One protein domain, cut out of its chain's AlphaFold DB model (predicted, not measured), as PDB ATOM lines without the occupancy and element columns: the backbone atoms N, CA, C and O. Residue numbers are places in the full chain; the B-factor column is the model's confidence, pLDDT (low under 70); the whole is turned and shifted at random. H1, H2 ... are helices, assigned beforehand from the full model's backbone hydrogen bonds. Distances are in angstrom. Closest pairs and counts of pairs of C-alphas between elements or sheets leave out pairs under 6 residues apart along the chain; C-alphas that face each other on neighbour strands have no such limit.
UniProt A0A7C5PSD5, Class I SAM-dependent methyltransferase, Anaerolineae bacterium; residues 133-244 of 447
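AT A GLANCE: This is residues 133 to 244 of the 447 residues of the protein "Class I SAM-dependent methyltransferase" of Anaerolineae bacterium (UniProt A0A7C5PSD5). One helix, H3, runs through the middle of a rounded cluster of helices: H2 and H4 pack on it as the other arms of two helical hairpins, H5 crosses one of its ends, and H6 packs on its other end. The short H7 packs on H4, while H1 lies at the margin, close to H2 but touching no helix. The printed part has 112 residues with seven named helices, H1 to H7 in order along the chain, and no named strand; its class is all helix. It is compact, with a radius of gyration of the C-alphas of 12.5 A, and spans 32 by 31 by 24 A.

HOW THE PARTS SIT: H3, residues 171 to 184, is the hub and touches four helices. H4, residues 187 to 197, touches it at a shallow tilt of 17 degrees, opposite ways, a hairpin whose closest C-alphas, Ala 182 and Gly 190, are 3.8 A apart. H2, residues 149 to 161, forms a hairpin with H3 at a steep tilt of 39 degrees, opposite ways; the closest C-alphas, Leu 155 and Met 177, are 6.0 A apart. H5, residues 206 to 218, touches residues 171 to 176 of H3 alone, about perpendicular at 79 degrees, with the C-alphas of Pro 172 and Leu 211 closest at 5.4 A. H6, residues 222 to 231, touches residues 180 to 184 of H3 alone, at a steep tilt of 39 degrees, the same way; the C-alphas of Val 183 and Trp 228 are closest at 6.0 A. H7, residues 235 to 240, touches H4 at a shallow tilt of 26 degrees, the same way, with the C-alphas of Leu 191 and Leu 237 closest at 5.8 A. H1, residues 133 to 142, is close to but not clearly touching H2: their closest C-alphas, Leu 142 and Ser 151, are 7.2 A apart. H4 and H5 are apart. Every O i to N i+4 pair is within hydrogen-bond range in H2, H3, H4, H5, H6 and H7, and 4 of 6 are in H1.

IN THESE COORDINATES: H3, the longest helix with 14 residues, runs 19.9 A from C-alpha 171 at (191.914, 214.512, 262.671) to C-alpha 184 at (174.092, 209.390, 269.930). H2 measures 18.6 A, H5 18.3 A, H4 15.1 A, H1 15.0 A and H6 14.5 A, and H7 has six residues. H1 begins at C-alpha 133, (193.064, 223.504, 274.428), and H7 ends at C-alpha 240, (182.588, 201.012, 261.023).

THE WHOLE: The two C-alphas farthest apart, those of Gln 133 and Ala 235, are 34.3 A apart. The printed part has no cut and no long link. The mean pLDDT of the printed part is 93.9, and no printed residue is under 70.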
ATOM      1  N   GLN A 133     193.044 223.429 272.965       86.50
ATOM      2  CA  GLN A 133     193.064 223.504 274.428       86.50
ATOM      3  C   GLN A 133     191.644 223.627 274.997       86.50
ATOM      4  O   GLN A 133     191.330 222.988 276.000       86.50
ATOM      5  N   ASP A 134     190.770 224.363 274.311       89.88
ATOM      6  CA  ASP A 134     189.373 224.538 274.706       89.88
ATOM      7  C   ASP A 134     188.569 223.251 274.519       89.88
ATOM      8  O   ASP A 134     187.760 222.908 275.377       89.88
ATOM      9  N   LEU A 135     188.839 222.473 273.463       92.88
ATOM     10  CA  LEU A 135     188.226 221.156 273.261       92.88
ATOM     11  C   LEU A 135     188.536 220.199 274.422       92.88
ATOM     12  O   LEU A 135     187.630 219.527 274.915       92.88
ATOM     13  N   LEU A 136     189.775 220.175 274.923       89.94
ATOM     14  CA  LEU A 136     190.138 219.351 276.085       89.94
ATOM     15  C   LEU A 136     189.358 219.738 277.352       89.94
ATOM     16  O   LEU A 136     189.071 218.875 278.178       89.94
ATOM     17  N   ALA A 137     188.991 221.012 277.502       87.38
ATOM     18  CA  ALA A 137     188.205 221.489 278.637       87.38
ATOM     19  C   ALA A 137     186.687 221.320 278.437       87.38
ATOM     20  O   ALA A 137     185.964 221.030 279.394       87.38
ATOM     21  N   LEU A 138     186.196 221.513 277.211       90.38
ATOM     22  CA  LEU A 138     184.780 221.492 276.851       90.38
ATOM     23  C   LEU A 138     184.231 220.066 276.813       90.38
ATOM     24  O   LEU A 138     183.184 219.783 277.397       90.38
ATOM     25  N   ILE A 139     184.935 219.154 276.147       93.25
ATOM     26  CA  ILE A 139     184.417 217.822 275.836       93.25
ATOM     27  C   ILE A 139     184.061 217.018 277.095       93.25
ATOM     28  O   ILE A 139     182.910 216.583 277.185       93.25
ATOM     29  N   PRO A 140     184.918 216.907 278.129       90.69
ATOM     30  CA  PRO A 140     184.545 216.219 279.368       90.69
ATOM     31  C   PRO A 140     183.279 216.780 280.038       90.69
ATOM     32  O   PRO A 140     182.537 216.047 280.693       90.69
ATOM     33  N   GLN A 141     182.993 218.078 279.878       88.81
ATOM     34  CA  GLN A 141     181.766 218.681 280.404       88.81
ATOM     35  C   GLN A 141     180.539 218.236 279.610       88.81
ATOM     36  O   GLN A 141     179.525 217.874 280.209       88.81
ATOM     37  N   LEU A 142     180.641 218.210 278.282       91.75
ATOM     38  CA  LEU A 142     179.562 217.770 277.399       91.75
ATOM     39  C   LEU A 142     179.247 216.275 277.573       91.75
ATOM     40  O   LEU A 142     178.082 215.879 277.522       91.75
ATOM     41  N   PHE A 143     180.252 215.451 277.880       90.31
ATOM     42  CA  PHE A 143     180.071 214.025 278.182       90.31
ATOM     43  C   PHE A 143     179.236 213.755 279.448       90.31
ATOM     44  O   PHE A 143     178.735 212.644 279.613       90.31
ATOM     45  N   LYS A 144     178.999 214.757 280.313       88.69
ATOM     46  CA  LYS A 144     178.052 214.637 281.441       88.69
ATOM     47  C   LYS A 144     176.600 214.510 280.972       88.69
ATOM     48  O   LYS A 144     175.788 213.903 281.667       88.69
ATOM     49  N   GLN A 145     176.269 215.085 279.815       91.31
ATOM     50  CA  GLN A 145     174.954 214.990 279.176       91.31
ATOM     51  C   GLN A 145     175.129 214.692 277.679       91.31
ATOM     52  O   GLN A 145     174.848 215.526 276.816       91.31
ATOM     53  N   PRO A 146     175.585 213.477 277.342       90.56
ATOM     54  CA  PRO A 146     176.146 213.173 276.031       90.56
ATOM     55  C   PRO A 146     175.110 213.124 274.900       90.56
ATOM     56  O   PRO A 146     175.474 213.088 273.729       90.56
ATOM     57  N   LYS A 147     173.824 213.107 275.261       94.38
ATOM     58  CA  LYS A 147     172.667 213.093 274.358       94.38
ATOM     59  C   LYS A 147     171.821 214.370 274.473       94.38
ATOM     60  O   LYS A 147     170.667 214.376 274.061       94.38
ATOM     61  N   ALA A 148     172.355 215.438 275.078       93.81
ATOM     62  CA  ALA A 148     171.663 216.723 275.117       93.81
ATOM     63  C   ALA A 148     171.435 217.232 273.677       93.81
ATOM     64  O   ALA A 148     172.396 217.246 272.904       93.81
ATOM     65  N   PRO A 149     170.218 217.671 273.294       93.44
ATOM     66  CA  PRO A 149     169.918 218.078 271.915       93.44
ATOM     67  C   PRO A 149     170.872 219.146 271.362       93.44
ATOM     68  O   PRO A 149     171.359 219.025 270.243       93.44
ATOM     69  N   GLN A 150     171.217 220.139 272.184       91.62
ATOM     70  CA  GLN A 150     172.186 221.192 271.855       91.62
ATOM     71  C   GLN A 150     173.589 220.661 271.514       91.62
ATOM     72  O   GLN A 150     174.272 221.230 270.665       91.62
ATOM     73  N   SER A 151     174.012 219.545 272.124       94.62
ATOM     74  CA  SER A 151     175.268 218.881 271.762       94.62
ATOM     75  C   SER A 151     175.172 218.282 270.365       94.62
ATOM     76  O   SER A 151     176.122 218.400 269.607       94.62
ATOM     77  N   GLY A 152     174.026 217.705 269.987       95.62
ATOM     78  CA  GLY A 152     173.796 217.191 268.634       95.62
ATOM     79  C   GLY A 152     173.902 218.283 267.568       95.62
ATOM     80  O   GLY A 152     174.613 218.102 266.583       95.62
ATOM     81  N   VAL A 153     173.274 219.440 267.808       95.44
ATOM     82  CA  VAL A 153     173.353 220.614 266.916       95.44
ATOM     83  C   VAL A 153     174.799 221.090 266.758       95.44
ATOM     84  O   VAL A 153     175.271 221.305 265.642       95.44
ATOM     85  N   TRP A 154     175.528 221.227 267.871       96.62
ATOM     86  CA  TRP A 154     176.927 221.650 267.831       96.62
ATOM     87  C   TRP A 154     177.837 220.615 267.154       96.62
ATOM     88  O   TRP A 154     178.664 220.993 266.330       96.62
ATOM     89  N   LEU A 155     177.668 219.319 267.439       97.38
ATOM     90  CA  LEU A 155     178.448 218.239 266.823       97.38
ATOM     91  C   LEU A 155     178.257 218.194 265.305       97.38
ATOM     92  O   LEU A 155     179.241 218.071 264.578       97.38
ATOM     93  N   GLN A 156     177.018 218.336 264.827       95.94
ATOM     94  CA  GLN A 156     176.719 218.386 263.396       95.94
ATOM     95  C   GLN A 156     177.424 219.576 262.729       95.94
ATOM     96  O   GLN A 156     178.133 219.407 261.734       95.94
ATOM     97  N   ALA A 157     177.298 220.772 263.318       95.19
ATOM     98  CA  ALA A 157     177.964 221.974 262.825       95.19
ATOM     99  C   ALA A 157     179.492 221.813 262.820       95.19
ATOM    100  O   ALA A 157     180.127 222.080 261.803       95.19
ATOM    101  N   PHE A 158     180.077 221.301 263.907       97.00
ATOM    102  CA  PHE A 158     181.511 221.036 264.009       97.00
ATOM    103  C   PHE A 158     181.991 220.078 262.912       97.00
ATOM    104  O   PHE A 158     182.996 220.351 262.254       97.00
ATOM    105  N   CYS A 159     181.289 218.962 262.691       96.38
ATOM    106  CA  CYS A 159     181.678 217.970 261.686       96.38
ATOM    107  C   CYS A 159     181.628 218.550 260.269       96.38
ATOM    108  O   CYS A 159     182.575 218.376 259.502       96.38
ATOM    109  N   ARG A 160     180.565 219.293 259.942       94.12
ATOM    110  CA  ARG A 160     180.423 219.994 258.659       94.12
ATOM    111  C   ARG A 160     181.541 221.015 258.453       94.12
ATOM    112  O   ARG A 160     182.210 221.004 257.425       94.12
ATOM    113  N   ASP A 161     181.762 221.869 259.444       94.56
ATOM    114  CA  ASP A 161     182.673 223.013 259.360       94.56
ATOM    115  C   ASP A 161     184.154 222.595 259.356       94.56
ATOM    116  O   ASP A 161     185.018 223.349 258.911       94.56
ATOM    117  N   THR A 162     184.457 221.376 259.812       95.44
ATOM    118  CA  THR A 162     185.811 220.801 259.812       95.44
ATOM    119  C   THR A 162     186.031 219.745 258.726       95.44
ATOM    120  O   THR A 162     187.128 219.185 258.656       95.44
ATOM    121  N   ARG A 163     185.040 219.481 257.860       91.38
ATOM    122  CA  ARG A 163     185.062 218.392 256.862       91.38
ATOM    123  C   ARG A 163     186.296 218.408 255.957       91.38
ATOM    124  O   ARG A 163     186.905 217.364 255.731       91.38
ATOM    125  N   ASP A 164     186.725 219.581 255.517       89.56
ATOM    126  CA  ASP A 164     187.864 219.711 254.601       89.56
ATOM    127  C   ASP A 164     189.154 220.140 255.313       89.56
ATOM    128  O   ASP A 164     190.151 220.457 254.669       89.56
ATOM    129  N   ASN A 165     189.171 220.148 256.653       91.50
ATOM    130  CA  ASN A 165     190.343 220.571 257.412       91.50
ATOM    131  C   ASN A 165     191.474 219.525 257.284       91.50
ATOM    132  O   ASN A 165     191.307 218.404 257.783       91.50
ATOM    133  N   PRO A 166     192.628 219.871 256.673       90.06
ATOM    134  CA  PRO A 166     193.709 218.921 256.413       90.06
ATOM    135  C   PRO A 166     194.638 218.726 257.621       90.06
ATOM    136  O   PRO A 166     195.578 217.936 257.553       90.06
ATOM    137  N   SER A 167     194.428 219.466 258.715       92.00
ATOM    138  CA  SER A 167     195.331 219.456 259.861       92.00
ATOM    139  C   SER A 167     195.352 218.081 260.538       92.00
ATOM    140  O   SER A 167     194.307 217.609 261.001       92.00
ATOM    141  N   PRO A 168     196.535 217.459 260.711       91.62
ATOM    142  CA  PRO A 168     196.646 216.204 261.448       91.62
ATOM    143  C   PRO A 168     196.225 216.362 262.916       91.62
ATOM    144  O   PRO A 168     195.763 215.402 263.523       91.62
ATOM    145  N   TYR A 169     196.313 217.573 263.478       91.62
ATOM    146  CA  TYR A 169     195.878 217.865 264.846       91.62
ATOM    147  C   TYR A 169     194.355 217.839 265.010       91.62
ATOM    148  O   TYR A 169     193.863 217.496 266.083       91.62
ATOM    149  N   MET A 170     193.601 218.167 263.955       94.00
ATOM    150  CA  MET A 170     192.135 218.127 263.979       94.00
ATOM    151  C   MET A 170     191.576 216.741 263.672       94.00
ATOM    152  O   MET A 170     190.427 216.462 264.012       94.00
ATOM    153  N   ARG A 171     192.369 215.851 263.067       95.88
ATOM    154  CA  ARG A 171     191.914 214.512 262.671       95.88
ATOM    155  C   ARG A 171     191.340 213.689 263.842       95.88
ATOM    156  O   ARG A 171     190.228 213.187 263.677       95.88
ATOM    157  N   PRO A 172     191.975 213.605 265.032       96.94
ATOM    158  CA  PRO A 172     191.400 212.887 266.175       96.94
ATOM    159  C   PRO A 172     190.070 213.484 266.645       96.94
ATOM    160  O   PRO A 172     189.132 212.746 266.933       96.94
ATOM    161  N   TRP A 173     189.953 214.814 266.669       97.12
ATOM    162  CA  TRP A 173     188.720 215.493 267.071       97.12
ATOM    163  C   TRP A 173     187.583 215.242 266.090       97.12
ATOM    164  O   TRP A 173     186.466 214.967 266.509       97.12
ATOM    165  N   ARG A 174     187.868 215.270 264.787       97.19
ATOM    166  CA  ARG A 174     186.884 214.947 263.748       97.19
ATOM    167  C   ARG A 174     186.387 213.510 263.860       97.19
ATOM    168  O   ARG A 174     185.181 213.290 263.773       97.19
ATOM    169  N   LEU A 175     187.287 212.553 264.102       97.94
ATOM    170  CA  LEU A 175     186.927 211.155 264.357       97.94
ATOM    171  C   LEU A 175     186.041 211.031 265.602       97.94
ATOM    172  O   LEU A 175     184.990 210.398 265.537       97.94
ATOM    173  N   LEU A 176     186.426 211.675 266.710       97.88
ATOM    174  CA  LEU A 176     185.658 211.668 267.956       97.88
ATOM    175  C   LEU A 176     184.257 212.261 267.773       97.88
ATOM    176  O   LEU A 176     183.281 211.613 268.147       97.88
ATOM    177  N   MET A 177     184.144 213.462 267.197       97.69
ATOM    178  CA  MET A 177     182.847 214.127 267.023       97.69
ATOM    179  C   MET A 177     181.953 213.367 266.050       97.69
ATOM    180  O   MET A 177     180.771 213.213 266.338       97.69
ATOM    181  N   SER A 178     182.506 212.831 264.956       98.12
ATOM    182  CA  SER A 178     181.731 212.040 263.989       98.12
ATOM    183  C   SER A 178     181.232 210.740 264.619       98.12
ATOM    184  O   SER A 178     180.054 210.420 264.502       98.12
ATOM    185  N   ALA A 179     182.092 210.022 265.355       98.19
ATOM    186  CA  ALA A 179     181.703 208.802 266.060       98.19
ATOM    187  C   ALA A 179     180.642 209.079 267.128       98.19
ATOM    188  O   ALA A 179     179.643 208.368 267.200       98.19
ATOM    189  N   TRP A 180     180.820 210.136 267.924       97.88
ATOM    190  CA  TRP A 180     179.845 210.543 268.931       97.88
ATOM    191  C   TRP A 180     178.511 210.941 268.295       97.88
ATOM    192  O   TRP A 180     177.462 210.447 268.710       97.88
ATOM    193  N   TYR A 181     178.540 211.773 267.256       98.00
ATOM    194  CA  TYR A 181     177.343 212.175 266.530       98.00
ATOM    195  C   TYR A 181     176.587 210.963 265.972       98.00
ATOM    196  O   TYR A 181     175.384 210.831 266.206       98.00
ATOM    197  N   ALA A 182     177.314 210.024 265.359       97.62
ATOM    198  CA  ALA A 182     176.760 208.802 264.791       97.62
ATOM    199  C   ALA A 182     176.054 207.924 265.836       97.62
ATOM    200  O   ALA A 182     174.941 207.455 265.616       97.62
ATOM    201  N   VAL A 183     176.678 207.688 266.997       96.81
ATOM    202  CA  VAL A 183     176.119 206.754 267.992       96.81
ATOM    203  C   VAL A 183     175.035 207.374 268.876       96.81
ATOM    204  O   VAL A 183     174.239 206.640 269.467       96.81
ATOM    205  N   CYS A 184     174.996 208.704 269.003       96.25
ATOM    206  CA  CYS A 184     174.092 209.390 269.930       96.25
ATOM    207  C   CYS A 184     172.953 210.169 269.268       96.25
ATOM    208  O   CYS A 184     171.951 210.389 269.951       96.25
ATOM    209  N   PHE A 185     173.087 210.591 268.006       96.31
ATOM    210  CA  PHE A 185     172.158 211.539 267.382       96.31
ATOM    211  C   PHE A 185     171.664 211.080 266.009       96.31
ATOM    212  O   PHE A 185     170.481 210.773 265.886       96.31
ATOM    213  N   ASP A 186     172.544 210.996 265.008       96.88
ATOM    214  CA  ASP A 186     172.179 210.600 263.641       96.88
ATOM    215  C   ASP A 186     173.154 209.538 263.102       96.88
ATOM    216  O   ASP A 186     174.250 209.874 262.637       96.88
ATOM    217  N   PRO A 187     172.782 208.244 263.162       96.75
ATOM    218  CA  PRO A 187     173.624 207.162 262.665       96.75
ATOM    219  C   PRO A 187     173.942 207.250 261.173       96.75
ATOM    220  O   PRO A 187     175.044 206.873 260.780       96.75
ATOM    221  N   ALA A 188     173.014 207.741 260.348       96.31
ATOM    222  CA  ALA A 188     173.175 207.744 258.898       96.31
ATOM    223  C   ALA A 188     174.137 208.854 258.455       96.31
ATOM    224  O   ALA A 188     175.103 208.587 257.736       96.31
ATOM    225  N   GLU A 189     173.919 210.083 258.928       96.62
ATOM    226  CA  GLU A 189     174.823 211.200 258.642       96.62
ATOM    227  C   GLU A 189     176.189 210.977 259.307       96.62
ATOM    228  O   GLU A 189     177.231 211.132 258.667       96.62
ATOM    229  N   GLY A 190     176.203 210.521 260.562       96.88
ATOM    230  CA  GLY A 190     177.433 210.199 261.278       96.88
ATOM    231  C   GLY A 190     178.265 209.100 260.607       96.88
ATOM    232  O   GLY A 190     179.491 209.218 260.535       96.88
ATOM    233  N   LEU A 191     177.627 208.062 260.058       97.56
ATOM    234  CA  LEU A 191     178.313 207.044 259.260       97.56
ATOM    235  C   LEU A 191     178.923 207.639 257.989       97.56
ATOM    236  O   LEU A 191     180.082 207.350 257.698       97.56
ATOM    237  N   SER A 192     178.189 208.491 257.265       96.94
ATOM    238  CA  SER A 192     178.716 209.163 256.069       96.94
ATOM    239  C   SER A 192     179.954 210.005 256.394       96.94
ATOM    240  O   SER A 192     180.931 209.973 255.651       96.94
ATOM    241  N   LEU A 193     179.953 210.716 257.525       96.38
ATOM    242  CA  LEU A 193     181.104 211.502 257.983       96.38
ATOM    243  C   LEU A 193     182.321 210.618 258.297       96.38
ATOM    244  O   LEU A 193     183.453 210.958 257.945       96.38
ATOM    245  N   LEU A 194     182.104 209.467 258.941       97.50
ATOM    246  CA  LEU A 194     183.165 208.494 259.216       97.50
ATOM    247  C   LEU A 194     183.695 207.841 257.932       97.50
ATOM    248  O   LEU A 194     184.899 207.616 257.830       97.50
ATOM    249  N   GLN A 195     182.827 207.572 256.955       96.75
ATOM    250  CA  GLN A 195     183.212 207.057 255.639       96.75
ATOM    251  C   GLN A 195     184.060 208.066 254.863       96.75
ATOM    252  O   GLN A 195     185.083 207.695 254.294       96.75
ATOM    253  N   ASP A 196     183.704 209.348 254.891       94.81
ATOM    254  CA  ASP A 196     184.527 210.397 254.283       94.81
ATOM    255  C   ASP A 196     185.922 210.448 254.927       94.81
ATOM    256  O   ASP A 196     186.941 210.498 254.236       94.81
ATOM    257  N   LEU A 197     185.982 210.381 256.263       95.25
ATOM    258  CA  LEU A 197     187.242 210.361 257.013       95.25
ATOM    259  C   LEU A 197     188.096 209.125 256.708       95.25
ATOM    260  O   LEU A 197     189.326 209.237 256.680       95.25
ATOM    261  N   SER A 198     187.456 207.978 256.468       94.50
ATOM    262  CA  SER A 198     188.105 206.696 256.185       94.50
ATOM    263  C   SER A 198     188.487 206.495 254.715       94.50
ATOM    264  O   SER A 198     189.045 205.451 254.375       94.50
ATOM    265  N   GLY A 199     188.190 207.454 253.830       93.56
ATOM    266  CA  GLY A 199     188.403 207.302 252.388       93.56
ATOM    267  C   GLY A 199     187.445 206.298 251.736       93.56
ATOM    268  O   GLY A 199     187.816 205.631 250.772       93.56
ATOM    269  N   GLY A 200     186.230 206.164 252.275       94.19
ATOM    270  CA  GLY A 200     185.171 205.282 251.780       94.19
ATOM    271  C   GLY A 200     185.245 203.841 252.292       94.19
ATOM    272  O   GLY A 200     184.540 202.977 251.776       94.19
ATOM    273  N   ALA A 201     186.092 203.552 253.284       94.75
ATOM    274  CA  ALA A 201     186.216 202.209 253.840       94.75
ATOM    275  C   ALA A 201     184.990 201.817 254.684       94.75
ATOM    276  O   ALA A 201     184.414 202.644 255.386       94.75
ATOM    277  N   GLU A 202     184.641 200.526 254.681       94.69
ATOM    278  CA  GLU A 202     183.554 199.965 255.506       94.69
ATOM    279  C   GLU A 202     183.890 199.914 257.007       94.69
ATOM    280  O   GLU A 202     183.006 199.795 257.852       94.69
ATOM    281  N   THR A 203     185.178 199.986 257.341       95.56
ATOM    282  CA  THR A 203     185.707 199.969 258.708       95.56
ATOM    283  C   THR A 203     186.721 201.084 258.876       95.56
ATOM    284  O   THR A 203     187.467 201.360 257.933       95.56
ATOM    285  N   LEU A 204     186.830 201.652 260.080       95.38
ATOM    286  CA  LEU A 204     187.891 202.614 260.364       95.38
ATOM    287  C   LEU A 204     189.280 201.997 260.101       95.38
ATOM    288  O   LEU A 204     189.577 200.916 260.623       95.38
ATOM    289  N   PRO A 205     190.149 202.671 259.323       94.88
ATOM    290  CA  PRO A 205     191.538 202.269 259.155       94.88
ATOM    291  C   PRO A 205     192.247 202.154 260.505       94.88
ATOM    292  O   PRO A 205     191.938 202.883 261.447       94.88
ATOM    293  N   ALA A 206     193.238 201.265 260.601       90.56
ATOM    294  CA  ALA A 206     193.927 200.993 261.865       90.56
ATOM    295  C   ALA A 206     194.536 202.257 262.505       90.56
ATOM    296  O   ALA A 206     194.457 202.425 263.720       90.56
ATOM    297  N   GLU A 207     195.102 203.155 261.694       92.00
ATOM    298  CA  GLU A 207     195.667 204.426 262.163       92.00
ATOM    299  C   GLU A 207     194.591 205.356 262.738       92.00
ATOM    300  O   GLU A 207     194.770 205.903 263.826       92.00
ATOM    301  N   ASP A 208     193.443 205.473 262.070       95.19
ATOM    302  CA  ASP A 208     192.322 206.286 262.552       95.19
ATOM    303  C   ASP A 208     191.693 205.695 263.810       95.19
ATOM    304  O   ASP A 208     191.387 206.431 264.746       95.19
ATOM    305  N   ASN A 209     191.568 204.369 263.889       94.12
ATOM    306  CA  ASN A 209     191.108 203.716 265.109       94.12
ATOM    307  C   ASN A 209     192.074 203.982 266.275       94.12
ATOM    308  O   ASN A 209     191.627 204.265 267.382       94.12
ATOM    309  N   MET A 210     193.392 203.964 266.043       91.94
ATOM    310  CA  MET A 210     194.373 204.334 267.070       91.94
ATOM    311  C   MET A 210     194.231 205.796 267.515       91.94
ATOM    312  O   MET A 210     194.302 206.071 268.713       91.94
ATOM    313  N   LEU A 211     194.019 206.730 266.581       95.38
ATOM    314  CA  LEU A 211     193.789 208.141 266.907       95.38
ATOM    315  C   LEU A 211     192.499 208.333 267.711       95.38
ATOM    316  O   LEU A 211     192.513 209.053 268.709       95.38
ATOM    317  N   LEU A 212     191.412 207.669 267.305       96.75
ATOM    318  CA  LEU A 212     190.123 207.704 267.991       96.75
ATOM    319  C   LEU A 212     190.224 207.117 269.405       96.75
ATOM    320  O   LEU A 212     189.774 207.739 270.362       96.75
ATOM    321  N   MET A 213     190.855 205.953 269.556       93.81
ATOM    322  CA  MET A 213     191.064 205.320 270.861       93.81
ATOM    323  C   MET A 213     191.874 206.216 271.796       93.81
ATOM    324  O   MET A 213     191.475 206.423 272.939       93.81
ATOM    325  N   LYS A 214     192.961 206.815 271.297       93.31
ATOM    326  CA  LYS A 214     193.792 207.720 272.090       93.31
ATOM    327  C   LYS A 214     193.015 208.950 272.562       93.31
ATOM    328  O   LYS A 214     193.061 209.269 273.743       93.31
ATOM    329  N   ILE A 215     192.286 209.632 271.674       95.69
ATOM    330  CA  ILE A 215     191.544 210.835 272.083       95.69
ATOM    331  C   ILE A 215     190.388 210.496 273.031       95.69
ATOM    332  O   ILE A 215     190.099 211.271 273.936       95.69
ATOM    333  N   LEU A 216     189.758 209.325 272.873       94.56
ATOM    334  CA  LEU A 216     188.758 208.816 273.814       94.56
ATOM    335  C   LEU A 216     189.351 208.564 275.208       94.56
ATOM    336  O   LEU A 216     188.657 208.788 276.195       94.56
ATOM    337  N   GLU A 217     190.597 208.103 275.306       91.69
ATOM    338  CA  GLU A 217     191.311 207.967 276.583       91.69
ATOM    339  C   GLU A 217     191.679 209.334 277.172       91.69
ATOM    340  O   GLU A 217     191.413 209.576 278.349       91.69
ATOM    341  N   ASP A 218     192.214 210.248 276.354       92.31
ATOM    342  CA  ASP A 218     192.631 211.593 276.777       92.31
ATOM    343  C   ASP A 218     191.468 212.411 277.383       92.31
ATOM    344  O   ASP A 218     191.697 213.263 278.243       92.31
ATOM    345  N   VAL A 219     190.220 212.145 276.968       92.69
ATOM    346  CA  VAL A 219     189.007 212.825 277.471       92.69
ATOM    347  C   VAL A 219     188.107 211.944 278.355       92.69
ATOM    348  O   VAL A 219     186.971 212.327 278.632       92.69
ATOM    349  N   ASP A 220     188.594 210.777 278.800       90.88
ATOM    350  CA  ASP A 220     187.869 209.810 279.653       90.88
ATOM    351  C   ASP A 220     186.492 209.373 279.092       90.88
ATOM    352  O   ASP A 220     185.504 209.169 279.800       90.88
ATOM    353  N   ALA A 221     186.418 209.222 277.768       91.44
ATOM    354  CA  ALA A 221     185.208 208.903 277.012       91.44
ATOM    355  C   ALA A 221     185.179 207.481 276.431       91.44
ATOM    356  O   ALA A 221     184.161 207.063 275.872       91.44
ATOM    357  N   LEU A 222     186.259 206.704 276.560       91.38
ATOM    358  CA  LEU A 222     186.334 205.367 275.962       91.38
ATOM    359  C   LEU A 222     185.219 204.437 276.464       91.38
ATOM    360  O   LEU A 222     184.500 203.823 275.676       91.38
ATOM    361  N   LYS A 223     185.035 204.358 277.784       88.94
ATOM    362  CA  LYS A 223     184.021 203.495 278.402       88.94
ATOM    363  C   LYS A 223     182.584 203.828 277.964       88.94
ATOM    364  O   LYS A 223     181.884 202.900 277.551       88.94
ATOM    365  N   PRO A 224     182.108 205.089 278.037       90.56
ATOM    366  CA  PRO A 224     180.768 205.412 277.554       90.56
ATOM    367  C   PRO A 224     180.610 205.170 276.047       90.56
ATOM    368  O   PRO A 224     179.577 204.635 275.648       90.56
ATOM    369  N   MET A 225     181.634 205.457 275.233       93.81
ATOM    370  CA  MET A 225     181.603 205.203 273.788       93.81
ATOM    371  C   MET A 225     181.373 203.721 273.463       93.81
ATOM    372  O   MET A 225     180.492 203.398 272.669       93.81
ATOM    373  N   ILE A 226     182.092 202.807 274.129       91.69
ATOM    374  CA  ILE A 226     181.884 201.356 273.967       91.69
ATOM    375  C   ILE A 226     180.433 200.971 274.290       91.69
ATOM    376  O   ILE A 226     179.821 200.182 273.572       91.69
ATOM    377  N   GLY A 227     179.867 201.549 275.355       88.94
ATOM    378  CA  GLY A 227     178.467 201.342 275.721       88.94
ATOM    379  C   GLY A 227     177.502 201.783 274.618       88.94
ATOM    380  O   GLY A 227     176.619 201.021 274.235       88.94
ATOM    381  N   TRP A 228     177.698 202.979 274.058       92.56
ATOM    382  CA  TRP A 228     176.832 203.506 272.998       92.56
ATOM    383  C   TRP A 228     176.935 202.714 271.697       92.56
ATOM    384  O   TRP A 228     175.911 202.444 271.075       92.56
ATOM    385  N   ILE A 229     178.136 202.272 271.316       92.88
ATOM    386  CA  ILE A 229     178.331 201.390 270.156       92.88
ATOM    387  C   ILE A 229     177.617 200.049 270.373       92.88
ATOM    388  O   ILE A 229     176.981 199.524 269.458       92.88
ATOM    389  N   ALA A 230     177.682 199.492 271.587       87.31
ATOM    390  CA  ALA A 230     177.003 198.240 271.911       87.31
ATOM    391  C   ALA A 230     175.469 198.363 271.833       87.31
ATOM    392  O   ALA A 230     174.810 197.421 271.383       87.31
ATOM    393  N   ASP A 231     174.919 199.508 272.247       88.44
ATOM    394  CA  ASP A 231     173.480 199.804 272.227       88.44
ATOM    395  C   ASP A 231     172.960 200.260 270.852       88.44
ATOM    396  O   ASP A 231     171.751 200.201 270.597       88.44
ATOM    397  N   CYS A 232     173.859 200.678 269.958       89.75
ATOM    398  CA  CYS A 232     173.535 201.056 268.590       89.75
ATOM    399  C   CYS A 232     172.863 199.890 267.840       89.75
ATOM    400  O   CYS A 232     173.272 198.732 267.962       89.75
ATOM    401  N   GLN A 233     171.823 200.202 267.066       91.56
ATOM    402  CA  GLN A 233     171.096 199.228 266.238       91.56
ATOM    403  C   GLN A 233     171.557 199.236 264.773       91.56
ATOM    404  O   GLN A 233     171.269 198.293 264.039       91.56
ATOM    405  N   ASP A 234     172.281 200.274 264.346       95.94
ATOM    406  CA  ASP A 234     172.749 200.423 262.970       95.94
ATOM    407  C   ASP A 234     173.950 199.499 262.698       95.94
ATOM    408  O   ASP A 234     175.050 199.687 263.222       95.94
ATOM    409  N   ALA A 235     173.723 198.438 261.920       95.38
ATOM    410  CA  ALA A 235     174.736 197.417 261.657       95.38
ATOM    411  C   ALA A 235     175.954 197.939 260.863       95.38
ATOM    412  O   ALA A 235     177.083 197.582 261.232       95.38
ATOM    413  N   PRO A 236     175.792 198.784 259.824       97.31
ATOM    414  CA  PRO A 236     176.924 199.440 259.172       97.31
ATOM    415  C   PRO A 236     177.776 200.277 260.133       97.31
ATOM    416  O   PRO A 236     178.995 200.125 260.152       97.31
ATOM    417  N   LEU A 237     177.165 201.083 261.003       97.25
ATOM    418  CA  LEU A 237     177.891 201.889 261.984       97.25
ATOM    419  C   LEU A 237     178.637 201.030 263.012       97.25
ATOM    420  O   LEU A 237     179.792 201.312 263.340       97.25
ATOM    421  N   LYS A 238     178.028 199.935 263.479       95.00
ATOM    422  CA  LYS A 238     178.728 198.966 264.339       95.00
ATOM    423  C   LYS A 238     179.920 198.332 263.640       95.00
ATOM    424  O   LYS A 238     180.921 198.059 264.293       95.00
ATOM    425  N   THR A 239     179.820 198.099 262.333       96.44
ATOM    426  CA  THR A 239     180.926 197.580 261.520       96.44
ATOM    427  C   THR A 239     182.034 198.622 261.391       96.44
ATOM    428  O   THR A 239     183.197 198.297 261.634       96.44
ATOM    429  N   MET A 240     181.668 199.877 261.115       97.88
ATOM    430  CA  MET A 240     182.588 201.012 261.023       97.88
ATOM    431  C   MET A 240     183.432 201.170 262.293       97.88
ATOM    432  O   MET A 240     184.656 201.288 262.220       97.88
ATOM    433  N   LEU A 241     182.778 201.120 263.457       96.62
ATOM    434  CA  LEU A 241     183.385 201.334 264.773       96.62
ATOM    435  C   LEU A 241     183.750 200.032 265.495       96.62
ATOM    436  O   LEU A 241     184.011 200.052 266.697       96.62
ATOM    437  N   LYS A 242     183.782 198.892 264.793       92.56
ATOM    438  CA  LYS A 242     183.941 197.584 265.441       92.56
ATOM    439  C   LYS A 242     185.230 197.478 266.248       92.56
ATOM    440  O   LYS A 242     185.244 196.769 267.234       92.56
ATOM    441  N   GLU A 243     186.312 198.141 265.848       92.31
ATOM    442  CA  GLU A 243     187.611 198.065 266.535       92.31
ATOM    443  C   GLU A 243     187.709 198.988 267.767       92.31
ATOM    444  O   GLU A 243     188.684 198.913 268.517       92.31
ATOM    445  N   VAL A 244     186.710 199.843 268.013       92.44
ATOM    446  CA  VAL A 244     186.686 200.728 269.182       92.44
ATOM    447  C   VAL A 244     186.451 199.904 270.447       92.44
ATOM    448  O   VAL A 244     185.509 199.121 270.540       92.44
TER     449      VAL A 244